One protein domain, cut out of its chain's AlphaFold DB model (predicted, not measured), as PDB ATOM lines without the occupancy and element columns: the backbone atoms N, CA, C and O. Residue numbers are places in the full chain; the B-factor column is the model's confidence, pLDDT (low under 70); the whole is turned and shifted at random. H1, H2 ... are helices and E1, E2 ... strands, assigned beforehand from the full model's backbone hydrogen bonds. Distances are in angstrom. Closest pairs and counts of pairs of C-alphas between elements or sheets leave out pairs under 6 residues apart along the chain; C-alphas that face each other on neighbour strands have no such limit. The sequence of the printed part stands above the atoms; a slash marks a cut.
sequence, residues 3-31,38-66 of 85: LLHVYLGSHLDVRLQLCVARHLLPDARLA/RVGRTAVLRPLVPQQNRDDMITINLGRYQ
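This is residues 3 to 31 and 38 to 66 of the 85 residues of the protein "Uncharacterized protein conserved in bacteria" of Leclercia adecarboxylata (UniProt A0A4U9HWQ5). With little regular structure, this is a long two-stranded ribbon, E1 and E2 side by side, with the small helix H1 near one end and stretches with no named element, residues 22 to 31 and 38 to 56, at the other end and to one side. The printed part has 58 residues, with one named helix and two named strands in the order H1, E1, E2 along the chain; E1 and E2 make one antiparallel sheet, and the class of the domain is mixed, helices and strands, with only 22 of the 58 printed residues in named elements. The whole is flat, 46 by 26 by 14 A, and only just loose, close to extended, with a radius of gyration of the C-alphas of 15.0 A.

H1, residues 3 to 7, has its O i to N i+4 pair within hydrogen-bond range. E1, residues 14 to 21, is antiparallel to E2, residues 57 to 65, at 157 degrees; N 14 and O 65, 3.0 A, and N 58 and O 20, 2.8 A, are within hydrogen-bond range. The closest C-alphas of H1 and E2 are those of Leu 4 and Tyr 65, 7.5 A.

H1 begins at C-alpha 3 (-35.402, 61.163, 99.020) and is 6.1 A long. E1 is 23.1 A long; E2, 23.9 A, ends at C-alpha 65 (-31.296, 51.372, 100.298).

The farthest C-alphas, His 11 and Val 49, are 45.6 A apart. Residues 32 to 37 are not printed, a gap of 11.1 A between C-alphas 31 and 38 within the link E1 to E2. Residue 53 has pLDDT under 70.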
ATOM      1  N   LEU A   3     -34.009  61.140  98.560       89.19
ATOM      2  CA  LEU A   3     -35.402  61.163  99.020       89.19
ATOM      3  C   LEU A   3     -35.728  60.016  99.986       89.19
ATOM      4  O   LEU A   3     -36.343  60.245 101.021       89.19
ATOM      5  N   LEU A   4     -35.257  58.795  99.697       88.00
ATOM      6  CA  LEU A   4     -35.448  57.635 100.584       88.00
ATOM      7  C   LEU A   4     -34.803  57.854 101.957       88.00
ATOM      8  O   LEU A   4     -35.350  57.414 102.961       88.00
ATOM      9  N   HIS A   5     -33.687  58.586 102.002       84.44
ATOM     10  CA  HIS A   5     -33.006  58.906 103.252       84.44
ATOM     11  C   HIS A   5     -33.831  59.778 104.195       84.44
ATOM     12  O   HIS A   5     -33.744  59.606 105.404       84.44
ATOM     13  N   VAL A   6     -34.642  60.686 103.655       85.62
ATOM     14  CA  VAL A   6     -35.479  61.581 104.464       85.62
ATOM     15  C   VAL A   6     -36.847  60.961 104.739       85.62
ATOM     16  O   VAL A   6     -37.351  61.076 105.848       85.62
ATOM     17  N   TYR A   7     -37.446  60.299 103.745       86.94
ATOM     18  CA  TYR A   7     -38.814  59.794 103.860       86.94
ATOM     19  C   TYR A   7     -38.907  58.446 104.587       86.94
ATOM     20  O   TYR A   7     -39.781  58.264 105.425       86.94
ATOM     21  N   LEU A   8     -38.013  57.498 104.277       86.19
ATOM     22  CA  LEU A   8     -37.998  56.182 104.930       86.19
ATOM     23  C   LEU A   8     -37.011  56.122 106.094       86.19
ATOM     24  O   LEU A   8     -37.257  55.388 107.048       86.19
ATOM     25  N   GLY A   9     -35.898  56.858 106.011       85.94
ATOM     26  CA  GLY A   9     -34.860  56.848 107.040       85.94
ATOM     27  C   GLY A   9     -34.462  55.422 107.435       85.94
ATOM     28  O   GLY A   9     -34.186  54.581 106.580       85.94
ATOM     29  N   SER A  10     -34.467  55.136 108.737       85.38
ATOM     30  CA  SER A  10     -34.145  53.823 109.316       85.38
ATOM     31  C   SER A  10     -35.337  52.877 109.469       85.38
ATOM     32  O   SER A  10     -35.162  51.778 109.992       85.38
ATOM     33  N   HIS A  11     -36.538  53.269 109.039       87.88
ATOM     34  CA  HIS A  11     -37.739  52.472 109.285       87.88
ATOM     35  C   HIS A  11     -37.790  51.200 108.437       87.88
ATOM     36  O   HIS A  11     -38.305  50.185 108.898       87.88
ATOM     37  N   LEU A  12     -37.294  51.254 107.197       89.06
ATOM     38  CA  LEU A  12     -37.405  50.163 106.232       89.06
ATOM     39  C   LEU A  12     -36.197  50.096 105.297       89.06
ATOM     40  O   LEU A  12     -35.668  51.116 104.850       89.06
ATOM     41  N   ASP A  13     -35.853  48.871 104.910       91.06
ATOM     42  CA  ASP A  13     -34.912  48.603 103.829       91.06
ATOM     43  C   ASP A  13     -35.646  48.440 102.497       91.06
ATOM     44  O   ASP A  13     -36.666  47.756 102.408       91.06
ATOM     45  N   VAL A  14     -35.098  49.023 101.427       91.12
ATOM     46  CA  VAL A  14     -35.737  49.009 100.100       91.12
ATOM     47  C   VAL A  14     -34.849  48.333  99.073       91.12
ATOM     48  O   VAL A  14     -33.697  48.724  98.884       91.12
ATOM     49  N   ARG A  15     -35.404  47.363  98.337       92.81
ATOM     50  CA  ARG A  15     -34.777  46.773  97.146       92.81
ATOM     51  C   ARG A  15     -35.341  47.425  95.886       92.81
ATOM     52  O   ARG A  15     -36.542  47.379  95.655       92.81
ATOM     53  N   LEU A  16     -34.466  47.998  95.065       92.31
ATOM     54  CA  LEU A  16     -34.839  48.724  93.850       92.31
ATOM     55  C   LEU A  16     -34.517  47.884  92.613       92.31
ATOM     56  O   LEU A  16     -33.377  47.441  92.431       92.31
ATOM     57  N   GLN A  17     -35.518  47.702  91.757       94.38
ATOM     58  CA  GLN A  17     -35.422  46.983  90.488       94.38
ATOM     59  C   GLN A  17     -36.010  47.832  89.361       94.38
ATOM     60  O   GLN A  17     -36.863  48.682  89.607       94.38
ATOM     61  N   LEU A  18     -35.536  47.609  88.139       93.44
ATOM     62  CA  LEU A  18     -36.008  48.280  86.934       93.44
ATOM     63  C   LEU A  18     -36.388  47.232  85.890       93.44
ATOM     64  O   LEU A  18     -35.553  46.404  85.537       93.44
ATOM     65  N   CYS A  19     -37.622  47.289  85.393       94.12
ATOM     66  CA  CYS A  19     -38.116  46.426  84.322       94.12
ATOM     67  C   CYS A  19     -38.145  47.217  83.016       94.12
ATOM     68  O   CYS A  19     -38.912  48.172  82.900       94.12
ATOM     69  N   VAL A  20     -37.315  46.842  82.046       92.75
ATOM     70  CA  VAL A  20     -37.196  47.534  80.752       92.75
ATOM     71  C   VAL A  20     -36.936  46.544  79.624       92.75
ATOM     72  O   VAL A  20     -36.438  45.446  79.860       92.75
ATOM     73  N   ALA A  21     -37.240  46.943  78.391       91.94
ATOM     74  CA  ALA A  21     -36.938  46.136  77.217       91.94
ATOM     75  C   ALA A  21     -35.420  45.966  77.024       91.94
ATOM     76  O   ALA A  21     -34.643  46.910  77.214       91.94
ATOM     77  N   ARG A  22     -34.987  44.773  76.601       88.12
ATOM     78  CA  ARG A  22     -33.566  44.416  76.430       88.12
ATOM     79  C   ARG A  22     -32.801  45.387  75.536       88.12
ATOM     80  O   ARG A  22     -31.627  45.644  75.808       88.12
ATOM     81  N   HIS A  23     -33.429  45.904  74.482       88.44
ATOM     82  CA  HIS A  23     -32.774  46.792  73.521       88.44
ATOM     83  C   HIS A  23     -32.370  48.157  74.102       88.44
ATOM     84  O   HIS A  23     -31.534  48.832  73.510       88.44
ATOM     85  N   LEU A  24     -32.943  48.561  75.241       89.25
ATOM     86  CA  LEU A  24     -32.584  49.799  75.940       89.25
ATOM     87  C   LEU A  24     -31.329  49.640  76.809       89.25
ATOM     88  O   LEU A  24     -30.767  50.633  77.270       89.25
ATOM     89  N   LEU A  25     -30.900  48.400  77.064       88.75
ATOM     90  CA  LEU A  25     -29.773  48.107  77.939       88.75
ATOM     91  C   LEU A  25     -28.471  47.939  77.148       88.75
ATOM     92  O   LEU A  25     -28.459  47.264  76.114       88.75
ATOM     93  N   PRO A  26     -27.351  48.488  77.651       88.56
ATOM     94  CA  PRO A  26     -26.050  48.271  77.043       88.56
ATOM     95  C   PRO A  26     -25.619  46.808  77.188       88.56
ATOM     96  O   PRO A  26     -25.907  46.147  78.186       88.56
ATOM     97  N   ASP A  27     -24.877  46.318  76.199       89.69
ATOM     98  CA  ASP A  27     -24.243  45.004  76.283       89.69
ATOM     99  C   ASP A  27     -23.085  45.029  77.284       89.69
ATOM    100  O   ASP A  27     -22.254  45.943  77.278       89.69
ATOM    101  N   ALA A  28     -22.982  43.987  78.104       89.44
ATOM    102  CA  ALA A  28     -21.844  43.791  78.987       89.44
ATOM    103  C   ALA A  28     -20.549  43.635  78.176       89.44
ATOM    104  O   ALA A  28     -20.434  42.763  77.312       89.44
ATOM    105  N   ARG A  29     -19.560  44.480  78.474       88.44
ATOM    106  CA  ARG A  29     -18.220  44.446  77.876       88.44
ATOM    107  C   ARG A  29     -17.173  44.537  78.976       88.44
ATOM    108  O   ARG A  29     -17.391  45.195  79.991       88.44
ATOM    109  N   LEU A  30     -16.033  43.894  78.746       86.31
ATOM    110  CA  LEU A  30     -14.852  44.076  79.582       86.31
ATOM    111  C   LEU A  30     -14.277  45.467  79.301       86.31
ATOM    112  O   LEU A  30     -14.043  45.821  78.145       86.31
ATOM    113  N   ALA A  31     -14.079  46.250  80.353       85.44
ATOM    114  CA  ALA A  31     -13.469  47.566  80.281       85.44
ATOM    115  C   ALA A  31     -12.583  47.774  81.509       85.44
ATOM    116  O   ALA A  31     -12.920  47.326  82.603       85.44
ATOM    117  N   ARG A  38     -22.046  46.436  86.092       85.25
ATOM    118  CA  ARG A  38     -21.823  45.709  87.349       85.25
ATOM    119  C   ARG A  38     -22.354  44.287  87.231       85.25
ATOM    120  O   ARG A  38     -23.539  44.079  86.944       85.25
ATOM    121  N   VAL A  39     -21.487  43.318  87.515       84.25
ATOM    122  CA  VAL A  39     -21.848  41.897  87.596       84.25
ATOM    123  C   VAL A  39     -22.956  41.704  88.639       84.25
ATOM    124  O   VAL A  39     -22.936  42.320  89.705       84.25
ATOM    125  N   GLY A  40     -23.970  40.904  88.299       81.88
ATOM    126  CA  GLY A  40     -25.138  40.651  89.156       81.88
ATOM    127  C   GLY A  40     -26.163  41.792  89.226       81.88
ATOM    128  O   GLY A  40     -27.146  41.688  89.960       81.88
ATOM    129  N   ARG A  41     -25.958  42.889  88.478       84.38
ATOM    130  CA  ARG A  41     -26.903  44.016  88.408       84.38
ATOM    131  C   ARG A  41     -27.273  44.394  86.983       84.38
ATOM    132  O   ARG A  41     -28.422  44.215  86.605       84.38
ATOM    133  N   THR A  42     -26.312  44.925  86.226       87.69
ATOM    134  CA  THR A  42     -26.546  45.552  84.911       87.69
ATOM    135  C   THR A  42     -25.727  44.933  83.783       87.69
ATOM    136  O   THR A  42     -25.942  45.269  82.624       87.69
ATOM    137  N   ALA A  43     -24.799  44.023  84.093       87.62
ATOM    138  CA  ALA A  43     -24.004  43.315  83.096       87.62
ATOM    139  C   ALA A  43     -24.836  42.236  82.372       87.62
ATOM    140  O   ALA A  43     -24.739  41.051  82.687       87.62
ATOM    141  N   VAL A  44     -25.660  42.651  81.406       89.12
ATOM    142  CA  VAL A  44     -26.452  41.750  80.553       89.12
ATOM    143  C   VAL A  44     -25.668  41.419  79.283       89.12
ATOM    144  O   VAL A  44     -25.217  42.312  78.567       89.12
ATOM    145  N   LEU A  45     -25.496  40.131  78.987       89.00
ATOM    146  CA  LEU A  45     -24.774  39.685  77.793       89.00
ATOM    147  C   LEU A  45     -25.566  39.968  76.513       89.00
ATOM    148  O   LEU A  45     -26.799  40.046  76.513       89.00
ATOM    149  N   ARG A  46     -24.840  40.121  75.404       88.06
ATOM    150  CA  ARG A  46     -25.441  40.246  74.076       88.06
ATOM    151  C   ARG A  46     -26.138  38.929  73.683       88.06
ATOM    152  O   ARG A  46     -25.521  37.874  73.837       88.06
ATOM    153  N   PRO A  47     -27.372  38.969  73.146       85.06
ATOM    154  CA  PRO A  47     -28.017  37.793  72.561       85.06
ATOM    155  C   PRO A  47     -27.209  37.233  71.380       85.06
ATOM    156  O   PRO A  47     -26.687  38.004  70.575       85.06
ATOM    157  N   LEU A  48     -27.125  35.905  71.237       84.44
ATOM    158  CA  LEU A  48     -26.411  35.278  70.111       84.44
ATOM    159  C   LEU A  48     -27.072  35.590  68.758       84.44
ATOM    160  O   LEU A  48     -26.377  35.728  67.754       84.44
ATOM    161  N   VAL A  49     -28.400  35.736  68.740       85.94
ATOM    162  CA  VAL A  49     -29.173  36.139  67.562       85.94
ATOM    163  C   VAL A  49     -29.756  37.534  67.823       85.94
ATOM    164  O   VAL A  49     -30.621  37.669  68.685       85.94
ATOM    165  N   PRO A  50     -29.331  38.582  67.096       72.06
ATOM    166  CA  PRO A  50     -29.685  39.975  67.406       72.06
ATOM    167  C   PRO A  50     -31.172  40.316  67.213       72.06
ATOM    168  O   PRO A  50     -31.632  41.342  67.710       72.06
ATOM    169  N   GLN A  51     -31.925  39.480  66.491       71.69
ATOM    170  CA  GLN A  51     -33.376  39.621  66.336       71.69
ATOM    171  C   GLN A  51     -34.181  38.880  67.412       71.69
ATOM    172  O   GLN A  51     -35.363  39.170  67.572       71.69
ATOM    173  N   GLN A  52     -33.571  37.955  68.162       70.12
ATOM    174  CA  GLN A  52     -34.241  37.312  69.289       70.12
ATOM    175  C   GLN A  52     -34.217  38.245  70.505       70.12
ATOM    176  O   GLN A  52     -33.180  38.814  70.846       70.12
ATOM    177  N   ASN A  53     -35.368  38.372  71.169       69.88
ATOM    178  CA  ASN A  53     -35.533  39.030  72.470       69.88
ATOM    179  C   ASN A  53     -35.266  40.544  72.478       69.88
ATOM    180  O   ASN A  53     -34.840  41.098  73.491       69.88
ATOM    181  N   ARG A  54     -35.508  41.244  71.360       75.12
ATOM    182  CA  ARG A  54     -35.329  42.707  71.289       75.12
ATOM    183  C   ARG A  54     -36.345  43.462  72.157       75.12
ATOM    184  O   ARG A  54     -35.974  44.438  72.814       75.12
ATOM    185  N   ASP A  55     -37.575  42.961  72.203       83.88
ATOM    186  CA  ASP A  55     -38.687  43.537  72.973       83.88
ATOM    187  C   ASP A  55     -38.962  42.789  74.284       83.88
ATOM    188  O   ASP A  55     -39.896  43.122  75.012       83.88
ATOM    189  N   ASP A  56     -38.116  41.815  74.628       88.81
ATOM    190  CA  ASP A  56     -38.233  41.103  75.894       88.81
ATOM    191  C   ASP A  56     -37.976  42.053  77.059       88.81
ATOM    192  O   ASP A  56     -36.956  42.753  77.125       88.81
ATOM    193  N   MET A  57     -38.907  42.038  78.007       92.12
ATOM    194  CA  MET A  57     -38.790  42.770  79.256       92.12
ATOM    195  C   MET A  57     -37.825  42.046  80.191       92.12
ATOM    196  O   MET A  57     -38.005  40.874  80.515       92.12
ATOM    197  N   ILE A  58     -36.812  42.767  80.662       91.44
ATOM    198  CA  ILE A  58     -35.818  42.268  81.607       91.44
ATOM    199  C   ILE A  58     -35.860  43.113  82.870       91.44
ATOM    200  O   ILE A  58     -35.860  44.345  82.826       91.44
ATOM    201  N   THR A  59     -35.837  42.427  84.007       93.31
ATOM    202  CA  THR A  59     -35.731  43.040  85.329       93.31
ATOM    203  C   THR A  59     -34.269  43.092  85.759       93.31
ATOM    204  O   THR A  59     -33.635  42.055  85.951       93.31
ATOM    205  N   ILE A  60     -33.733  44.296  85.956       93.38
ATOM    206  CA  ILE A  60     -32.377  44.527  86.470       93.38
ATOM    207  C   ILE A  60     -32.406  45.107  87.887       93.38
ATOM    208  O   ILE A  60     -33.330  45.820  88.273       93.38
ATOM    209  N   ASN A  61     -31.370  44.826  88.679       92.50
ATOM    210  CA  ASN A  61     -31.273  45.307  90.059       92.50
ATOM    211  C   ASN A  61     -30.523  46.647  90.120       92.50
ATOM    212  O   ASN A  61     -29.337  46.711  89.796       92.50
ATOM    213  N   LEU A  62     -31.177  47.702  90.612       89.69
ATOM    214  CA  LEU A  62     -30.562  49.027  90.780       89.69
ATOM    215  C   LEU A  62     -29.765  49.130  92.087       89.69
ATOM    216  O   LEU A  62     -28.749  49.823  92.165       89.69
ATOM    217  N   GLY A  63     -30.182  48.393  93.116       89.44
ATOM    218  CA  GLY A  63     -29.479  48.322  94.391       89.44
ATOM    219  C   GLY A  63     -30.418  48.161  95.576       89.44
ATOM    220  O   GLY A  63     -31.591  47.821  95.427       89.44
ATOM    221  N   ARG A  64     -29.871  48.415  96.764       90.69
ATOM    222  CA  ARG A  64     -30.599  48.418  98.031       90.69
ATOM    223  C   ARG A  64     -30.343  49.736  98.746       90.69
ATOM    224  O   ARG A  64     -29.205  50.208  98.763       90.69
ATOM    225  N   TYR A  65     -31.392  50.310  99.312       89.75
ATOM    226  CA  TYR A  65     -31.296  51.372 100.298       89.75
ATOM    227  C   TYR A  65     -31.422  50.752 101.691       89.75
ATOM    228  O   TYR A  65     -32.341  49.971 101.933       89.75
ATOM    229  N   GLN A  66     -30.465  51.073 102.554       88.62
ATOM    230  CA  GLN A  66     -30.402  50.653 103.948       88.62
ATOM    231  C   GLN A  66     -29.701  51.768 104.722       88.62
ATOM    232  O   GLN A  66     -28.564  52.123 104.395       88.62
TER     233      GLN A  66